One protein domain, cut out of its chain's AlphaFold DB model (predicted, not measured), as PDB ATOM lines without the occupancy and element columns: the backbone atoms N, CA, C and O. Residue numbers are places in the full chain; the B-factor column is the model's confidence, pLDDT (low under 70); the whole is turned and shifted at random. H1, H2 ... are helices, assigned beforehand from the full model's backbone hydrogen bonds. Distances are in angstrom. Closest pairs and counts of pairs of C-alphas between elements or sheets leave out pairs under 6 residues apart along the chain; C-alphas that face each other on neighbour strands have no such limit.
ATOM      1  N   GLY A 679      43.623  -3.989  50.206       85.69
ATOM      2  CA  GLY A 679      43.244  -5.371  50.537       85.69
ATOM      3  C   GLY A 679      41.791  -5.756  50.199       85.69
ATOM      4  O   GLY A 679      41.505  -6.946  50.072       85.69
ATOM      5  N   ARG A 680      40.887  -4.781  50.026       86.25
ATOM      6  CA  ARG A 680      39.508  -4.962  49.531       86.25
ATOM      7  C   ARG A 680      39.408  -4.890  48.003       86.25
ATOM      8  O   ARG A 680      38.487  -5.467  47.435       86.25
ATOM      9  N   GLY A 681      40.347  -4.217  47.336       89.06
ATOM     10  CA  GLY A 681      40.363  -4.061  45.882       89.06
ATOM     11  C   GLY A 681      41.471  -3.129  45.399       89.06
ATOM     12  O   GLY A 681      41.787  -2.147  46.068       89.06
ATOM     13  N   ALA A 682      42.054  -3.410  44.231       88.94
ATOM     14  CA  ALA A 682      43.090  -2.556  43.646       88.94
ATOM     15  C   ALA A 682      42.484  -1.356  42.898       88.94
ATOM     16  O   ALA A 682      43.060  -0.271  42.900       88.94
ATOM     17  N   THR A 683      41.315  -1.544  42.288       90.88
ATOM     18  CA  THR A 683      40.548  -0.535  41.539       90.88
ATOM     19  C   THR A 683      39.406   0.055  42.373       90.88
ATOM     20  O   THR A 683      38.954  -0.543  43.351       90.88
ATOM     21  N   ASN A 684      38.890   1.223  41.967       90.38
ATOM     22  CA  ASN A 684      37.694   1.813  42.584       90.38
ATOM     23  C   ASN A 684      36.466   0.893  42.436       90.38
ATOM     24  O   ASN A 684      35.677   0.762  43.369       90.38
ATOM     25  N   PHE A 685      36.345   0.196  41.298       94.44
ATOM     26  CA  PHE A 685      35.327  -0.835  41.101       94.44
ATOM     27  C   PHE A 685      35.441  -1.973  42.124       94.44
ATOM     28  O   PHE A 685      34.440  -2.322  42.743       94.44
ATOM     29  N   GLU A 686      36.628  -2.550  42.333       94.88
ATOM     30  CA  GLU A 686      36.786  -3.674  43.264       94.88
ATOM     31  C   GLU A 686      36.480  -3.267  44.716       94.88
ATOM     32  O   GLU A 686      35.828  -4.033  45.424       94.88
ATOM     33  N   GLN A 687      36.863  -2.056  45.148       93.38
ATOM     34  CA  GLN A 687      36.511  -1.557  46.487       93.38
ATOM     35  C   GLN A 687      35.001  -1.264  46.622       93.38
ATOM     36  O   GLN A 687      34.399  -1.654  47.623       93.38
ATOM     37  N   MET A 688      34.347  -0.691  45.601       93.69
ATOM     38  CA  MET A 688      32.879  -0.572  45.565       93.69
ATOM     39  C   MET A 688      32.177  -1.937  45.600       93.69
ATOM     40  O   MET A 688      31.196  -2.117  46.323       93.69
ATOM     41  N   LEU A 689      32.677  -2.920  44.845       96.44
ATOM     42  CA  LEU A 689      32.136  -4.276  44.832       96.44
ATOM     43  C   LEU A 689      32.323  -4.968  46.188       96.44
ATOM     44  O   LEU A 689      31.454  -5.744  46.582       96.44
ATOM     45  N   ALA A 690      33.399  -4.683  46.926       94.94
ATOM     46  CA  ALA A 690      33.578  -5.176  48.290       94.94
ATOM     47  C   ALA A 690      32.486  -4.639  49.233       94.94
ATOM     48  O   ALA A 690      31.829  -5.437  49.897       94.94
ATOM     49  N   LEU A 691      32.205  -3.328  49.218       92.75
ATOM     50  CA  LEU A 691      31.119  -2.715  50.008       92.75
ATOM     51  C   LEU A 691      29.728  -3.257  49.619       92.75
ATOM     52  O   LEU A 691      28.882  -3.529  50.478       92.75
ATOM     53  N   ALA A 692      29.496  -3.479  48.323       94.44
ATOM     54  CA  ALA A 692      28.283  -4.132  47.844       94.44
ATOM     55  C   ALA A 692      28.196  -5.596  48.309       94.44
ATOM     56  O   ALA A 692      27.138  -6.036  48.748       94.44
ATOM     57  N   THR A 693      29.307  -6.335  48.301       95.81
ATOM     58  CA  THR A 693      29.369  -7.727  48.777       95.81
ATOM     59  C   THR A 693      29.160  -7.822  50.293       95.81
ATOM     60  O   THR A 693      28.475  -8.734  50.744       95.81
ATOM     61  N   GLU A 694      29.667  -6.867  51.080       94.19
ATOM     62  CA  GLU A 694      29.363  -6.740  52.517       94.19
ATOM     63  C   GLU A 694      27.849  -6.530  52.743       94.19
ATOM     64  O   GLU A 694      27.257  -7.159  53.620       94.19
ATOM     65  N   SER A 695      27.191  -5.739  51.886       93.06
ATOM     66  CA  SER A 695      25.734  -5.513  51.935       93.06
ATOM     67  C   SER A 695      24.920  -6.754  51.529       93.06
ATOM     68  O   SER A 695      23.953  -7.104  52.204       93.06
ATOM     69  N   VAL A 696      25.338  -7.465  50.473       95.62
ATOM     70  CA  VAL A 696      24.742  -8.748  50.045       95.62
ATOM     71  C   VAL A 696      24.933  -9.833  51.107       95.62
ATOM     72  O   VAL A 696      24.029 -10.629  51.335       95.62
ATOM     73  N   ALA A 697      26.073  -9.860  51.803       92.38
ATOM     74  CA  ALA A 697      26.294 -10.780  52.917       92.38
ATOM     75  C   ALA A 697      25.373 -10.476  54.114       92.38
ATOM     76  O   ALA A 697      24.925 -11.408  54.779       92.38
ATOM     77  N   PRO A 957       2.218 -16.683  69.297       53.09
ATOM     78  CA  PRO A 957       2.241 -15.555  68.370       53.09
ATOM     79  C   PRO A 957       3.569 -14.792  68.361       53.09
ATOM     80  O   PRO A 957       3.888 -14.175  67.347       53.09
ATOM     81  N   SER A 958       4.361 -14.829  69.437       57.31
ATOM     82  CA  SER A 958       5.618 -14.072  69.532       57.31
ATOM     83  C   SER A 958       6.635 -14.496  68.468       57.31
ATOM     84  O   SER A 958       7.195 -13.642  67.784       57.31
ATOM     85  N   PHE A 959       6.794 -15.802  68.228       60.72
ATOM     86  CA  PHE A 959       7.654 -16.332  67.161       60.72
ATOM     87  C   PHE A 959       7.219 -15.871  65.765       60.72
ATOM     88  O   PHE A 959       8.058 -15.685  64.883       60.72
ATOM     89  N   ARG A 960       5.914 -15.674  65.553       66.94
ATOM     90  CA  ARG A 960       5.359 -15.289  64.249       66.94
ATOM     91  C   ARG A 960       5.412 -13.777  64.029       66.94
ATOM     92  O   ARG A 960       5.792 -13.357  62.945       66.94
ATOM     93  N   ILE A 961       5.203 -12.975  65.074       62.44
ATOM     94  CA  ILE A 961       5.486 -11.529  65.063       62.44
ATOM     95  C   ILE A 961       6.978 -11.274  64.773       62.44
ATOM     96  O   ILE A 961       7.302 -10.423  63.947       62.44
ATOM     97  N   LEU A 962       7.889 -12.051  65.375       65.31
ATOM     98  CA  LEU A 962       9.330 -11.971  65.094       65.31
ATOM     99  C   LEU A 962       9.675 -12.391  63.654       65.31
ATOM    100  O   LEU A 962      10.442 -11.697  62.989       65.31
ATOM    101  N   ARG A 963       9.079 -13.475  63.130       74.25
ATOM    102  CA  ARG A 963       9.202 -13.869  61.710       74.25
ATOM    103  C   ARG A 963       8.780 -12.730  60.775       74.25
ATOM    104  O   ARG A 963       9.472 -12.462  59.795       74.25
ATOM    105  N   ASP A 964       7.672 -12.062  61.081       73.88
ATOM    106  CA  ASP A 964       7.088 -11.022  60.225       73.88
ATOM    107  C   ASP A 964       7.886  -9.710  60.321       73.88
ATOM    108  O   ASP A 964       8.063  -9.007  59.327       73.88
ATOM    109  N   GLN A 965       8.487  -9.425  61.481       73.81
ATOM    110  CA  GLN A 965       9.490  -8.370  61.636       73.81
ATOM    111  C   GLN A 965      10.771  -8.669  60.838       73.81
ATOM    112  O   GLN A 965      11.273  -7.782  60.147       73.81
ATOM    113  N   HIS A 966      11.282  -9.904  60.877       77.94
ATOM    114  CA  HIS A 966      12.448 -10.308  60.084       77.94
ATOM    115  C   HIS A 966      12.175 -10.289  58.572       77.94
ATOM    116  O   HIS A 966      13.073  -9.955  57.804       77.94
ATOM    117  N   ALA A 967      10.943 -10.573  58.135       83.31
ATOM    118  CA  ALA A 967      10.539 -10.434  56.736       83.31
ATOM    119  C   ALA A 967      10.677  -8.983  56.238       83.31
ATOM    120  O   ALA A 967      11.261  -8.745  55.182       83.31
ATOM    121  N   LEU A 968      10.205  -8.008  57.024       81.56
ATOM    122  CA  LEU A 968      10.334  -6.580  56.705       81.56
ATOM    123  C   LEU A 968      11.806  -6.125  56.718       81.56
ATOM    124  O   LEU A 968      12.246  -5.441  55.798       81.56
ATOM    125  N   GLN A 969      12.594  -6.571  57.706       83.06
ATOM    126  CA  GLN A 969      14.040  -6.303  57.774       83.06
ATOM    127  C   GLN A 969      14.814  -6.876  56.574       83.06
ATOM    128  O   GLN A 969      15.795  -6.277  56.134       83.06
ATOM    129  N   LEU A 970      14.383  -8.019  56.032       88.06
ATOM    130  CA  LEU A 970      14.998  -8.633  54.856       88.06
ATOM    131  C   LEU A 970      14.687  -7.857  53.566       88.06
ATOM    132  O   LEU A 970      15.585  -7.673  52.748       88.06
ATOM    133  N   LEU A 971      13.463  -7.342  53.397       87.25
ATOM    134  CA  LEU A 971      13.109  -6.477  52.259       87.25
ATOM    135  C   LEU A 971      13.926  -5.169  52.261       87.25
ATOM    136  O   LEU A 971      14.483  -4.778  51.237       87.25
ATOM    137  N   ASP A 972      14.086  -4.546  53.427       82.81
ATOM    138  CA  ASP A 972      14.943  -3.369  53.631       82.81
ATOM    139  C   ASP A 972      16.439  -3.674  53.358       82.81
ATOM    140  O   ASP A 972      17.128  -2.950  52.631       82.81
ATOM    141  N   ALA A 973      16.951  -4.810  53.849       86.44
ATOM    142  CA  ALA A 973      18.312  -5.256  53.537       86.44
ATOM    143  C   ALA A 973      18.527  -5.530  52.035       86.44
ATOM    144  O   ALA A 973      19.583  -5.185  51.498       86.44
ATOM    145  N   ARG A 974      17.518  -6.075  51.346       90.44
ATOM    146  CA  ARG A 974      17.497  -6.291  49.893       90.44
ATOM    147  C   ARG A 974      17.538  -4.984  49.114       90.44
ATOM    148  O   ARG A 974      18.378  -4.864  48.226       90.44
ATOM    149  N   ALA A 975      16.728  -3.990  49.477       82.50
ATOM    150  CA  ALA A 975      16.768  -2.668  48.850       82.50
ATOM    151  C   ALA A 975      18.163  -2.019  48.978       82.50
ATOM    152  O   ALA A 975      18.725  -1.533  47.990       82.50
ATOM    153  N   ARG A 976      18.790  -2.102  50.164       84.56
ATOM    154  CA  ARG A 976      20.179  -1.647  50.370       84.56
ATOM    155  C   ARG A 976      21.194  -2.423  49.526       84.56
ATOM    156  O   ARG A 976      22.053  -1.800  48.899       84.56
ATOM    157  N   ALA A 977      21.108  -3.753  49.487       90.69
ATOM    158  CA  ALA A 977      22.014  -4.594  48.705       90.69
ATOM    159  C   ALA A 977      21.896  -4.318  47.195       90.69
ATOM    160  O   ALA A 977      22.915  -4.161  46.521       90.69
ATOM    161  N   GLN A 978      20.672  -4.162  46.681       89.25
ATOM    162  CA  GLN A 978      20.400  -3.746  45.302       89.25
ATOM    163  C   GLN A 978      21.032  -2.379  44.996       89.25
ATOM    164  O   GLN A 978      21.823  -2.268  44.056       89.25
ATOM    165  N   ARG A 979      20.790  -1.356  45.829       85.69
ATOM    166  CA  ARG A 979      21.382  -0.016  45.655       85.69
ATOM    167  C   ARG A 979      22.913  -0.046  45.617       85.69
ATOM    168  O   ARG A 979      23.513   0.606  44.764       85.69
ATOM    169  N   GLN A 980      23.553  -0.819  46.496       89.56
ATOM    170  CA  GLN A 980      25.016  -0.927  46.521       89.56
ATOM    171  C   GLN A 980      25.577  -1.717  45.328       89.56
ATOM    172  O   GLN A 980      26.594  -1.316  44.763       89.56
ATOM    173  N   LEU A 981      24.903  -2.779  44.871       92.69
ATOM    174  CA  LEU A 981      25.279  -3.477  43.633       92.69
ATOM    175  C   LEU A 981      25.133  -2.580  42.399       92.69
ATOM    176  O   LEU A 981      25.982  -2.635  41.510       92.69
ATOM    177  N   TYR A 982      24.118  -1.714  42.356       88.88
ATOM    178  CA  TYR A 982      23.995  -0.729  41.285       88.88
ATOM    179  C   TYR A 982      25.134   0.299  41.314       88.88
ATOM    180  O   TYR A 982      25.736   0.564  40.275       88.88
ATOM    181  N   LEU A 983      25.503   0.820  42.490       88.38
ATOM    182  CA  LEU A 983      26.658   1.715  42.652       88.38
ATOM    183  C   LEU A 983      27.987   1.033  42.271       88.38
ATOM    184  O   LEU A 983      28.816   1.641  41.592       88.38
ATOM    185  N   ALA A 984      28.175  -0.247  42.609       93.31
ATOM    186  CA  ALA A 984      29.302  -1.038  42.111       93.31
ATOM    187  C   ALA A 984      29.255  -1.215  40.582       93.31
ATOM    188  O   ALA A 984      30.290  -1.142  39.925       93.31
ATOM    189  N   GLY A 985      28.065  -1.356  39.993       91.69
ATOM    190  CA  GLY A 985      27.858  -1.319  38.546       91.69
ATOM    191  C   GLY A 985      28.215   0.030  37.904       91.69
ATOM    192  O   GLY A 985      28.892   0.045  36.882       91.69
ATOM    193  N   ARG A 986      27.873   1.172  38.525       88.00
ATOM    194  CA  ARG A 986      28.328   2.508  38.079       88.00
ATOM    195  C   ARG A 986      29.858   2.610  38.066       88.00
ATOM    196  O   ARG A 986      30.439   3.140  37.122       88.00
ATOM    197  N   ALA A 987      30.518   2.083  39.100       91.31
ATOM    198  CA  ALA A 987      31.978   2.033  39.165       91.31
ATOM    199  C   ALA A 987      32.583   1.063  38.131       91.31
ATOM    200  O   ALA A 987      33.656   1.340  37.595       91.31
ATOM    201  N   LEU A 988      31.885  -0.031  37.802       93.62
ATOM    202  CA  LEU A 988      32.270  -0.952  36.732       93.62
ATOM    203  C   LEU A 988      32.222  -0.283  35.358       93.62
ATOM    204  O   LEU A 988      33.178  -0.425  34.601       93.62
ATOM    205  N   GLU A 989      31.151   0.455  35.047       89.88
ATOM    206  CA  GLU A 989      31.024   1.199  33.785       89.88
ATOM    207  C   GLU A 989      32.209   2.146  33.563       89.88
ATOM    208  O   GLU A 989      32.778   2.174  32.471       89.88
ATOM    209  N   TYR A 990      32.628   2.866  34.611       90.81
ATOM    210  CA  TYR A 990      33.823   3.707  34.563       90.81
ATOM    211  C   TYR A 990      35.094   2.889  34.329       90.81
ATOM    212  O   TYR A 990      35.912   3.267  33.493       90.81
ATOM    213  N   GLU A 991      35.267   1.773  35.040       91.12
ATOM    214  CA  GLU A 991      36.444   0.898  34.962       91.12
ATOM    215  C   GLU A 991      36.624   0.292  33.553       91.12
ATOM    216  O   GLU A 991      37.730   0.324  33.005       91.12
ATOM    217  N   VAL A 992      35.532  -0.158  32.916       90.12
ATOM    218  CA  VAL A 992      35.516  -0.648  31.517       90.12
ATOM    219  C   VAL A 992      35.278   0.461  30.474       90.12
ATOM    220  O   VAL A 992      35.152   0.180  29.283       90.12
ATOM    221  N   ASN A 993      35.195   1.721  30.915       88.75
ATOM    222  CA  ASN A 993      34.893   2.919  30.121       88.75
ATOM    223  C   ASN A 993      33.702   2.761  29.143       88.75
ATOM    224  O   ASN A 993      33.765   3.222  28.003       88.75
ATOM    225  N   THR A 994      32.640   2.062  29.565       85.38
ATOM    226  CA  THR A 994      31.476   1.716  28.727       85.38
ATOM    227  C   THR A 994      30.193   1.635  29.574       85.38
ATOM    228  O   THR A 994      30.175   0.867  30.536       85.38
ATOM    229  N   PRO A 995      29.107   2.355  29.226       81.44
ATOM    230  CA  PRO A 995      27.804   2.213  29.887       81.44
ATOM    231  C   PRO A 995      27.151   0.834  29.680       81.44
ATOM    232  O   PRO A 995      27.247   0.253  28.597       81.44
ATOM    233  N   ILE A 996      26.437   0.315  30.688       84.19
ATOM    234  CA  ILE A 996      25.846  -1.036  30.684       84.19
ATOM    235  C   ILE A 996      24.316  -0.924  30.791       84.19
ATOM    236  O   ILE A 996      23.732  -0.927  31.872       84.19
ATOM    237  N   ALA A 997      23.640  -0.857  29.641       77.75
ATOM    238  CA  ALA A 997      22.199  -0.579  29.559       77.75
ATOM    239  C   ALA A 997      21.287  -1.587  30.299       77.75
ATOM    240  O   ALA A 997      20.186  -1.227  30.705       77.75
ATOM    241  N   SER A 998      21.722  -2.836  30.489       80.12
ATOM    242  CA  SER A 998      20.971  -3.880  31.205       80.12
ATOM    243  C   SER A 998      21.148  -3.857  32.731       80.12
ATOM    244  O   SER A 998      20.479  -4.622  33.424       80.12
ATOM    245  N   LEU A 999      22.026  -2.998  33.267       83.12
ATOM    246  CA  LEU A 999      22.494  -3.053  34.654       83.12
ATOM    247  C   LEU A 999      21.356  -2.995  35.689       83.12
ATOM    248  O   LEU A 999      21.155  -3.967  36.413       83.12
ATOM    249  N   GLY A1000      20.590  -1.901  35.765       77.94
ATOM    250  CA  GLY A1000      19.528  -1.773  36.775       77.94
ATOM    251  C   GLY A1000      18.376  -2.769  36.593       77.94
ATOM    252  O   GLY A1000      17.823  -3.228  37.584       77.94
ATOM    253  N   GLY A1001      18.086  -3.208  35.361       77.62
ATOM    254  CA  GLY A1001      17.099  -4.267  35.107       77.62
ATOM    255  C   GLY A1001      17.506  -5.632  35.681       77.62
ATOM    256  O   GLY A1001      16.650  -6.393  36.131       77.62
ATOM    257  N   ALA A1002      18.812  -5.921  35.732       84.81
ATOM    258  CA  ALA A1002      19.352  -7.078  36.444       84.81
ATOM    259  C   ALA A1002      19.390  -6.856  37.968       84.81
ATOM    260  O   ALA A1002      19.135  -7.786  38.726       84.81
ATOM    261  N   VAL A1003      19.654  -5.628  38.432       86.81
ATOM    262  CA  VAL A1003      19.633  -5.289  39.868       86.81
ATOM    263  C   VAL A1003      18.224  -5.433  40.456       86.81
ATOM    264  O   VAL A1003      18.073  -6.041  41.510       86.81
ATOM    265  N   LEU A1004      17.191  -4.942  39.767       80.94
ATOM    266  CA  LEU A1004      15.788  -5.085  40.179       80.94
ATOM    267  C   LEU A1004      15.318  -6.549  40.115       80.94
ATOM    268  O   LEU A1004      14.594  -7.003  41.003       80.94
ATOM    269  N   GLY A1005      15.782  -7.303  39.108       81.75
ATOM    270  CA  GLY A1005      15.542  -8.745  38.980       81.75
ATOM    271  C   GLY A1005      16.181  -9.593  40.089       81.75
ATOM    272  O   GLY A1005      15.675 -10.673  40.391       81.75
ATOM    273  N   ALA A1006      17.227  -9.092  40.758       89.06
ATOM    274  CA  ALA A1006      17.906  -9.771  41.861       89.06
ATOM    275  C   ALA A1006      17.055  -9.781  43.151       89.06
ATOM    276  O   ALA A1006      17.315  -9.057  44.113       89.06
ATOM    277  N   ARG A1007      16.008 -10.614  43.153       88.56
ATOM    278  CA  ARG A1007      14.938 -10.688  44.168       88.56
ATOM    279  C   ARG A1007      15.256 -11.546  45.405       88.56
ATOM    280  O   ARG A1007      14.343 -11.839  46.164       88.56
ATOM    281  N   ASN A1008      16.496 -11.990  45.611       89.31
ATOM    282  CA  ASN A1008      16.915 -12.809  46.765       89.31
ATOM    283  C   ASN A1008      18.449 -12.878  46.888       89.31
ATOM    284  O   ASN A1008      19.160 -12.560  45.929       89.31
ATOM    285  N   GLY A1009      18.964 -13.344  48.028       90.00
ATOM    286  CA  GLY A1009      20.400 -13.392  48.330       90.00
ATOM    287  C   GLY A1009      21.228 -14.252  47.369       90.00
ATOM    288  O   GLY A1009      22.406 -13.970  47.127       90.00
ATOM    289  N   LEU A1010      20.619 -15.269  46.747       90.69
ATOM    290  CA  LEU A1010      21.255 -16.043  45.678       90.69
ATOM    291  C   LEU A1010      21.424 -15.204  44.402       90.69
ATOM    292  O   LEU A1010      22.532 -15.146  43.868       90.69
ATOM    293  N   ALA A1011      20.364 -14.538  43.938       92.06
ATOM    294  CA  ALA A1011      20.387 -13.702  42.738       92.06
ATOM    295  C   ALA A1011      21.267 -12.448  42.918       92.06
ATOM    296  O   ALA A1011      22.029 -12.091  42.022       92.06
ATOM    297  N   LEU A1012      21.258 -11.835  44.108       94.94
ATOM    298  CA  LEU A1012      22.157 -10.733  44.475       94.94
ATOM    299  C   LEU A1012      23.633 -11.160  44.417       94.94
ATOM    300  O   LEU A1012      24.472 -10.455  43.854       94.94
ATOM    301  N   ASN A1013      23.960 -12.350  44.929       95.00
ATOM    302  CA  ASN A1013      25.309 -12.911  44.838       95.00
ATOM    303  C   ASN A1013      25.687 -13.311  43.396       95.00
ATOM    304  O   ASN A1013      26.845 -13.164  42.998       95.00
ATOM    305  N   GLN A1014      24.740 -13.808  42.594       94.88
ATOM    306  CA  GLN A1014      24.951 -14.071  41.163       94.88
ATOM    307  C   GLN A1014      25.244 -12.775  40.398       94.88
ATOM    308  O   GLN A1014      26.188 -12.743  39.613       94.88
ATOM    309  N   LEU A1015      24.526 -11.688  40.686       95.81
ATOM    310  CA  LEU A1015      24.784 -10.367  40.115       95.81
ATOM    311  C   LEU A1015      26.161  -9.824  40.528       95.81
ATOM    312  O   LEU A1015      26.934  -9.416  39.664       95.81
ATOM    313  N   ALA A1016      26.526  -9.901  41.813       96.75
ATOM    314  CA  ALA A1016      27.868  -9.545  42.289       96.75
ATOM    315  C   ALA A1016      28.976 -10.338  41.564       96.75
ATOM    316  O   ALA A1016      30.029  -9.795  41.217       96.75
ATOM    317  N   THR A1017      28.715 -11.620  41.287       96.31
ATOM    318  CA  THR A1017      29.613 -12.492  40.517       96.31
ATOM    319  C   THR A1017      29.681 -12.059  39.049       96.31
ATOM    320  O   THR A1017      30.778 -11.870  38.536       96.31
ATOM    321  N   CYS A1018      28.544 -11.791  38.403       96.38
ATOM    322  CA  CYS A1018      28.457 -11.318  37.019       96.38
ATOM    323  C   CYS A1018      29.186  -9.973  36.810       96.38
ATOM    324  O   CYS A1018      29.961  -9.840  35.868       96.38
ATOM    325  N   LEU A1019      29.055  -9.003  37.727       96.69
ATOM    326  CA  LEU A1019      29.828  -7.748  37.684       96.69
ATOM    327  C   LEU A1019      31.347  -8.014  37.720       96.69
ATOM    328  O   LEU A1019      32.121  -7.408  36.973       96.69
ATOM    329  N   LYS A1020      31.786  -8.965  38.553       95.44
ATOM    330  CA  LYS A1020      33.189  -9.393  38.634       95.44
ATOM    331  C   LYS A1020      33.648 -10.155  37.386       95.44
ATOM    332  O   LYS A1020      34.797  -9.998  36.969       95.44
ATOM    333  N   GLU A1021      32.778 -10.953  36.775       94.50
ATOM    334  CA  GLU A1021      33.037 -11.675  35.526       94.50
ATOM    335  C   GLU A1021      33.130 -10.723  34.329       94.50
ATOM    336  O   GLU A1021      34.032 -10.895  33.512       94.50
ATOM    337  N   ILE A1022      32.315  -9.665  34.273       93.81
ATOM    338  CA  ILE A1022      32.414  -8.573  33.288       93.81
ATOM    339  C   ILE A1022      33.773  -7.865  33.417       93.81
ATOM    340  O   ILE A1022      34.508  -7.763  32.433       93.81
ATOM    341  N   HIS A1023      34.176  -7.455  34.629       93.00
ATOM    342  CA  HIS A1023      35.500  -6.853  34.871       93.00
ATOM    343  C   HIS A1023      36.654  -7.798  34.491       93.00
ATOM    344  O   HIS A1023      37.618  -7.401  33.829       93.00
ATOM    345  N   THR A1024      36.553  -9.072  34.881       91.38
ATOM    346  CA  THR A1024      37.571 -10.089  34.573       91.38
ATOM    347  C   THR A1024      37.661 -10.334  33.067       91.38
ATOM    348  O   THR A1024      38.761 -10.398  32.520       91.38
ATOM    349  N   SER A1025      36.524 -10.395  32.375       89.50
ATOM    350  CA  SER A1025      36.440 -10.567  30.923       89.50
ATOM    351  C   SER A1025      36.988  -9.358  30.171       89.50
ATOM    352  O   SER A1025      37.715  -9.542  29.201       89.50
ATOM    353  N   HIS A1026      36.746  -8.134  30.652       88.50
ATOM    354  CA  HIS A1026      37.389  -6.924  30.133       88.50
ATOM    355  C   HIS A1026      38.924  -6.997  30.261       88.50
ATOM    356  O   HIS A1026      39.636  -6.775  29.280       88.50
ATOM    357  N   ARG A1027      39.452  -7.413  31.422       87.44
ATOM    358  CA  ARG A1027      40.903  -7.601  31.636       87.44
ATOM    359  C   ARG A1027      41.507  -8.752  30.824       87.44
ATOM    360  O   ARG A1027      42.655  -8.656  30.401       87.44
ATOM    361  N   VAL A1028      40.758  -9.821  30.554       86.19
ATOM    362  CA  VAL A1028      41.183 -10.890  29.628       86.19
ATOM    363  C   VAL A1028      41.143 -10.407  28.175       86.19
ATOM    364  O   VAL A1028      42.039 -10.732  27.397       86.19
ATOM    365  N   ALA A1029      40.137  -9.609  27.807       83.31
ATOM    366  CA  ALA A1029      39.981  -9.072  26.463       83.31
ATOM    367  C   ALA A1029      41.094  -8.074  26.129       83.31
ATOM    368  O   ALA A1029      41.818  -8.304  25.163       83.31
ATOM    369  N   PHE A1030      41.257  -7.002  26.911       83.62
ATOM    370  CA  PHE A1030      42.179  -5.894  26.616       83.62
ATOM    371  C   PHE A1030      43.578  -6.059  27.234       83.62
ATOM    372  O   PHE A1030      44.545  -5.549  26.668       83.62
ATOM    373  N   GLY A1031      43.709  -6.839  28.309       84.06
ATOM    374  CA  GLY A1031      44.951  -7.066  29.051       84.06
ATOM    375  C   GLY A1031      44.959  -6.382  30.423       84.06
ATOM    376  O   GLY A1031      43.947  -5.864  30.893       84.06
TER     377      GLY A1031
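AT A GLANCE: This is residues 679 to 697 and 957 to 1031 of the 1239 residues of an uncharacterized protein of Myxococcales bacterium (UniProt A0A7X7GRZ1). Four helices run lengthwise together: H2 and H4 go the same way, H1 packs on both of them from one side, and the short H3 packs on both from the other side, running back against them. H2 is much the longest, and its residues 957 to 969 stick out beyond this body as a free arm. The printed part has 94 residues with four named helices, in the order H1, H2, H3, H4, and no named strand; the class is all helix. The whole is loose, with a radius of gyration of the C-alphas of 15.4 A, and its outline is flat, spanning 59 by 30 by 16 A.

IN THESE COORDINATES: Start at Gly 679 and go on to C-alpha 684 at (37.694, 1.813, 42.584), where H1 begins; it holds residues 684 to 697 and is 19.9 A long. After the cut, find C-alpha 957 at (2.241, -15.555, 68.370); from there H2, residues 957 to 991, runs 50.6 A. Next comes H3, residues 999 to 1005, 10.0 A long. H4, residues 1009 to 1030, runs 31.7 A and ends at C-alpha 1030, at (42.179, -5.894, 26.616).

HOW THE PARTS SIT: Look first at the bundle, the helices H1, H2 and H4 set side by side. H1 touches H2, opposite ways at a shallow tilt of 11 degrees, and their closest C-alphas, those of Ala 692 and Gln 980, are 4.8 A apart. H2 and H4 touch and run the same way at a shallow tilt of 12 degrees; the closest C-alphas are those of Leu 981 and Ala 1016, 6.7 A apart. H4 touches H1 with residues 1009 to 1016 alone, opposite ways at a shallow tilt of 18 degrees; the closest C-alphas are those of Val 696 and Leu 1012, 6.5 A apart. H2 and H3 form a helical hairpin at a shallow tilt of 15 degrees; H2 touches H3 with residues 978 to 985 alone, and the C-alphas of Gln 978 and Val 1003 are the closest, at 5.7 A. H3 and H4 form a second hairpin at 22 degrees, where H4 touches H3 with residues 1011 to 1015 alone; C-alphas 1003 and 1015 are the closest, 7.2 A apart. H1 and H3 are apart. In H1, H2, H3 and H4 every O i to N i+4 pair is within hydrogen-bond range.

THE WHOLE: The C-alphas farthest apart are those of Pro 957 and Gly 1031, at 58.7 A. Without residues 957 to 969, which stand free, the body spans 39 by 29 by 17 A. Residues 698 to 956 are not printed, and C-alphas 697 and 957 are 29.0 A apart across the cut. Of the links that are printed whole, H2 to H3 is short and H3 to H4 is tight. The mean pLDDT of the printed part is 86.9, and residues 957 to 962 are under 70.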